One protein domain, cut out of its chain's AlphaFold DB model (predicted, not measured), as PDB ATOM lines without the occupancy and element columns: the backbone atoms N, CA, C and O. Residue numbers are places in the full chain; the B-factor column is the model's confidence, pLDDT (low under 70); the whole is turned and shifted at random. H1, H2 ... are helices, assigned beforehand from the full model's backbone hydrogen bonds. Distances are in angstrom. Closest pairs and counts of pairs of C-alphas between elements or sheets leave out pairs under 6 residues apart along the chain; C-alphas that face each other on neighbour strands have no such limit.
ATOM      1  N   VAL A 147     201.010 263.221 162.337       88.56
ATOM      2  CA  VAL A 147     201.771 262.620 163.443       88.56
ATOM      3  C   VAL A 147     202.637 261.455 162.957       88.56
ATOM      4  O   VAL A 147     202.117 260.428 162.509       88.56
ATOM      5  N   THR A 148     203.959 261.579 163.105       93.44
ATOM      6  CA  THR A 148     204.925 260.525 162.749       93.44
ATOM      7  C   THR A 148     204.838 259.319 163.693       93.44
ATOM      8  O   THR A 148     204.488 259.447 164.867       93.44
ATOM      9  N   ALA A 149     205.199 258.126 163.207       94.88
ATOM     10  CA  ALA A 149     205.141 256.894 164.004       94.88
ATOM     11  C   ALA A 149     205.998 256.947 165.289       94.88
ATOM     12  O   ALA A 149     205.622 256.359 166.300       94.88
ATOM     13  N   GLY A 150     207.115 257.686 165.272       93.44
ATOM     14  CA  GLY A 150     207.948 257.906 166.459       93.44
ATOM     15  C   GLY A 150     207.258 258.754 167.533       93.44
ATOM     16  O   GLY A 150     207.343 258.428 168.711       93.44
ATOM     17  N   TYR A 151     206.512 259.793 167.142       88.06
ATOM     18  CA  TYR A 151     205.778 260.625 168.101       88.06
ATOM     19  C   TYR A 151     204.577 259.891 168.715       88.06
ATOM     20  O   TYR A 151     204.298 260.075 169.895       88.06
ATOM     21  N   LYS A 152     203.910 259.005 167.955       93.06
ATOM     22  CA  LYS A 152     202.850 258.128 168.499       93.06
ATOM     23  C   LYS A 152     203.390 257.237 169.621       93.06
ATOM     24  O   LYS A 152     202.859 257.278 170.723       93.06
ATOM     25  N   ARG A 153     204.519 256.557 169.378       94.00
ATOM     26  CA  ARG A 153     205.218 255.769 170.406       94.00
ATOM     27  C   ARG A 153     205.598 256.601 171.626       94.00
ATOM     28  O   ARG A 153     205.328 256.180 172.742       94.00
ATOM     29  N   LYS A 154     206.138 257.811 171.434       88.50
ATOM     30  CA  LYS A 154     206.487 258.691 172.561       88.50
ATOM     31  C   LYS A 154     205.264 259.098 173.398       88.50
ATOM     32  O   LYS A 154     205.353 259.152 174.622       88.50
ATOM     33  N   LEU A 155     204.120 259.363 172.760       88.12
ATOM     34  CA  LEU A 155     202.862 259.630 173.466       88.12
ATOM     35  C   LEU A 155     202.374 258.410 174.256       88.12
ATOM     36  O   LEU A 155     201.976 258.573 175.407       88.12
ATOM     37  N   GLU A 156     202.427 257.213 173.669       91.94
ATOM     38  CA  GLU A 156     202.042 255.950 174.319       91.94
ATOM     39  C   GLU A 156     202.947 255.639 175.526       91.94
ATOM     40  O   GLU A 156     202.451 255.405 176.627       91.94
ATOM     41  N   GLU A 157     204.271 255.729 175.359       89.44
ATOM     42  CA  GLU A 157     205.264 255.564 176.433       89.44
ATOM     43  C   GLU A 157     205.045 256.575 177.570       89.44
ATOM     44  O   GLU A 157     205.081 256.214 178.750       89.44
ATOM     45  N   ARG A 158     204.749 257.838 177.234       85.25
ATOM     46  CA  ARG A 158     204.436 258.882 178.217       85.25
ATOM     47  C   ARG A 158     203.116 258.626 178.945       85.25
ATOM     48  O   ARG A 158     203.052 258.854 180.151       85.25
ATOM     49  N   GLN A 159     202.068 258.190 178.246       90.25
ATOM     50  CA  GLN A 159     200.781 257.851 178.862       90.25
ATOM     51  C   GLN A 159     200.943 256.686 179.840       90.25
ATOM     52  O   GLN A 159     200.566 256.825 181.002       90.25
ATOM     53  N   ALA A 160     201.615 255.610 179.421       91.12
ATOM     54  CA  ALA A 160     201.930 254.474 180.281       91.12
ATOM     55  C   ALA A 160     202.747 254.890 181.519       91.12
ATOM     56  O   ALA A 160     202.454 254.442 182.627       91.12
ATOM     57  N   TRP A 161     203.732 255.786 181.367       85.88
ATOM     58  CA  TRP A 161     204.518 256.277 182.503       85.88
ATOM     59  C   TRP A 161     203.690 257.121 183.489       85.88
ATOM     60  O   TRP A 161     203.822 256.945 184.699       85.88
ATOM     61  N   ILE A 162     202.796 257.987 182.993       87.44
ATOM     62  CA  ILE A 162     201.873 258.773 183.834       87.44
ATOM     63  C   ILE A 162     200.878 257.858 184.562       87.44
ATOM     64  O   ILE A 162     200.563 258.096 185.726       87.44
ATOM     65  N   GLU A 163     200.377 256.812 183.905       89.69
ATOM     66  CA  GLU A 163     199.479 255.831 184.523       89.69
ATOM     67  C   GLU A 163     200.190 255.006 185.604       89.69
ATOM     68  O   GLU A 163     199.630 254.813 186.685       89.69
ATOM     69  N   GLU A 164     201.437 254.588 185.365       88.31
ATOM     70  CA  GLU A 164     202.265 253.886 186.350       88.31
ATOM     71  C   GLU A 164     202.593 254.777 187.564       88.31
ATOM     72  O   GLU A 164     202.472 254.336 188.709       88.31
ATOM     73  N   GLU A 165     202.978 256.037 187.337       85.31
ATOM     74  CA  GLU A 165     203.237 257.014 188.403       85.31
ATOM     75  C   GLU A 165     201.969 257.291 189.220       85.31
ATOM     76  O   GLU A 165     201.998 257.208 190.446       85.31
ATOM     77  N   LYS A 166     200.828 257.509 188.557       90.12
ATOM     78  CA  LYS A 166     199.531 257.733 189.208       90.12
ATOM     79  C   LYS A 166     199.039 256.510 189.987       90.12
ATOM     80  O   LYS A 166     198.413 256.666 191.035       90.12
ATOM     81  N   ALA A 167     199.313 255.295 189.510       90.56
ATOM     82  CA  ALA A 167     199.003 254.064 190.236       90.56
ATOM     83  C   ALA A 167     199.856 253.932 191.511       90.56
ATOM     84  O   ALA A 167     199.313 253.643 192.578       90.56
ATOM     85  N   LYS A 168     201.163 254.219 191.422       87.50
ATOM     86  CA  LYS A 168     202.073 254.256 192.581       87.50
ATOM     87  C   LYS A 168     201.694 255.351 193.570       87.50
ATOM     88  O   LYS A 168     201.630 255.084 194.764       87.50
ATOM     89  N   GLU A 169     201.370 256.554 193.096       87.12
ATOM     90  CA  GLU A 169     200.887 257.641 193.948       87.12
ATOM     91  C   GLU A 169     199.585 257.240 194.654       87.12
ATOM     92  O   GLU A 169     199.470 257.427 195.862       87.12
ATOM     93  N   ALA A 170     198.630 256.619 193.955       89.00
ATOM     94  CA  ALA A 170     197.395 256.134 194.567       89.00
ATOM     95  C   ALA A 170     197.645 255.047 195.632       89.00
ATOM     96  O   ALA A 170     196.988 255.057 196.676       89.00
ATOM     97  N   GLU A 171     198.601 254.138 195.414       86.38
ATOM     98  CA  GLU A 171     199.016 253.146 196.413       86.38
ATOM     99  C   GLU A 171     199.719 253.799 197.613       86.38
ATOM    100  O   GLU A 171     199.355 253.528 198.757       86.38
ATOM    101  N   GLU A 172     200.659 254.717 197.384       84.50
ATOM    102  CA  GLU A 172     201.345 255.460 198.443       84.50
ATOM    103  C   GLU A 172     200.386 256.334 199.254       84.50
ATOM    104  O   GLU A 172     200.461 256.362 200.482       84.50
ATOM    105  N   VAL A 173     199.465 257.041 198.597       85.81
ATOM    106  CA  VAL A 173     198.410 257.828 199.241       85.81
ATOM    107  C   VAL A 173     197.520 256.902 200.061       85.81
ATOM    108  O   VAL A 173     197.272 257.206 201.226       85.81
ATOM    109  N   ARG A 174     197.111 255.744 199.527       83.62
ATOM    110  CA  ARG A 174     196.333 254.734 200.263       83.62
ATOM    111  C   ARG A 174     197.096 254.158 201.459       83.62
ATOM    112  O   ARG A 174     196.478 253.934 202.495       83.62
ATOM    113  N   ALA A 175     198.406 253.945 201.351       81.44
ATOM    114  CA  ALA A 175     199.247 253.455 202.442       81.44
ATOM    115  C   ALA A 175     199.463 254.521 203.531       81.44
ATOM    116  O   ALA A 175     199.371 254.214 204.718       81.44
ATOM    117  N   LYS A 176     199.681 255.786 203.142       76.19
ATOM    118  CA  LYS A 176     199.846 256.938 204.051       76.19
ATOM    119  C   LYS A 176     198.533 257.339 204.741       76.19
ATOM    120  O   LYS A 176     198.567 257.782 205.884       76.19
ATOM    121  N   HIS A 177     197.390 257.166 204.071       71.56
ATOM    122  CA  HIS A 177     196.047 257.421 204.613       71.56
ATOM    123  C   HIS A 177     195.367 256.162 205.176       71.56
ATOM    124  O   HIS A 177     194.199 256.221 205.571       71.56
ATOM    125  N   ALA A 178     196.064 255.022 205.238       70.69
ATOM    126  CA  ALA A 178     195.544 253.838 205.907       70.69
ATOM    127  C   ALA A 178     195.296 254.166 207.393       70.69
ATOM    128  O   ALA A 178     196.169 254.745 208.047       70.69
ATOM    129  N   PRO A 179     194.129 253.816 207.964       68.06
ATOM    130  CA  PRO A 179     193.842 254.129 209.355       68.06
ATOM    131  C   PRO A 179     194.851 253.434 210.276       68.06
ATOM    132  O   PRO A 179     195.121 252.239 210.134       68.06
ATOM    133  N   ILE A 180     195.358 254.188 211.257       61.19
ATOM    134  CA  ILE A 180     196.415 253.804 212.217       61.19
ATOM    135  C   ILE A 180     196.136 252.445 212.906       61.19
ATOM    136  O   ILE A 180     197.064 251.733 213.293       61.19
ATOM    137  N   ASP A 181     194.864 252.054 213.015       58.06
ATOM    138  CA  ASP A 181     194.412 250.766 213.556       58.06
ATOM    139  C   ASP A 181     194.922 249.545 212.756       58.06
ATOM    140  O   ASP A 181     195.333 248.541 213.341       58.06
ATOM    141  N   HIS A 182     195.004 249.629 211.420       58.41
ATOM    142  CA  HIS A 182     195.511 248.522 210.598       58.41
ATOM    143  C   HIS A 182     196.997 248.246 210.870       58.41
ATOM    144  O   HIS A 182     197.406 247.094 211.001       58.41
ATOM    145  N   GLN A 183     197.793 249.307 211.037       56.91
ATOM    146  CA  GLN A 183     199.240 249.227 211.251       56.91
ATOM    147  C   GLN A 183     199.612 248.692 212.650       56.91
ATOM    148  O   GLN A 183     200.676 248.101 212.833       56.91
ATOM    149  N   ARG A 184     198.715 248.845 213.636       59.78
ATOM    150  CA  ARG A 184     198.829 248.201 214.957       59.78
ATOM    151  C   ARG A 184     198.349 246.749 214.941       59.78
ATOM    152  O   ARG A 184     198.942 245.904 215.605       59.78
ATOM    153  N   ARG A 185     197.303 246.434 214.169       57.44
ATOM    154  CA  ARG A 185     196.769 245.067 214.063       57.44
ATOM    155  C   ARG A 185     197.744 244.110 213.373       57.44
ATOM    156  O   ARG A 185     197.880 242.978 213.823       57.44
ATOM    157  N   THR A 186     198.434 244.538 212.314       60.38
ATOM    158  CA  THR A 186     199.386 243.671 211.593       60.38
ATOM    159  C   THR A 186     200.611 243.323 212.440       60.38
ATOM    160  O   THR A 186     200.965 242.150 212.526       60.38
ATOM    161  N   THR A 187     201.203 244.300 213.136       60.72
ATOM    162  CA  THR A 187     202.392 244.091 213.986       60.72
ATOM    163  C   THR A 187     202.123 243.237 215.228       60.72
ATOM    164  O   THR A 187     203.022 242.528 215.671       60.72
TER     165      THR A 187
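This is residues 147 to 187 of the 295 residues of the protein "Hypothetical protein" of Picocystis salinarum (UniProt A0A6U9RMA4). One long, straight helix, H1, makes most of the length of a thin rod, 40.4 A from its first to its last C-alpha, and beyond its far end, past a link of 3 residues, a short helix, H2, turns off sideways like the foot of an L. The two are apart, and residues 147 to 174 stand free. The printed part has 41 residues with two named helices, H1 then H2, and no named strand; the class is all helix. The whole is extended, with a radius of gyration of the C-alphas of 17.4 A and spans of 54 by 14 by 6 A.

H1, residues 149 to 176, is joined by a tight link of 3 residues to H2, residues 180 to 187. H1 and H2 are apart, with no C-alpha of the one within 8 A of the other. Each O i to N i+4 pair of H1 is within hydrogen-bond range; in H2, 3 of 4 are.

H1 runs 40.4 A, from C-alpha 149 at (205.141, 256.894, 164.004) to C-alpha 176 at (199.846, 256.938, 204.051). H2 spans 11.5 A and ends at C-alpha 187, (202.392, 244.091, 213.986).

The two C-alphas farthest apart, those of Thr 148 and Arg 185, are 54.2 A apart. The printed part has no cut. Mean pLDDT of the printed part is 81.3; residues 179 to 187 are under 70.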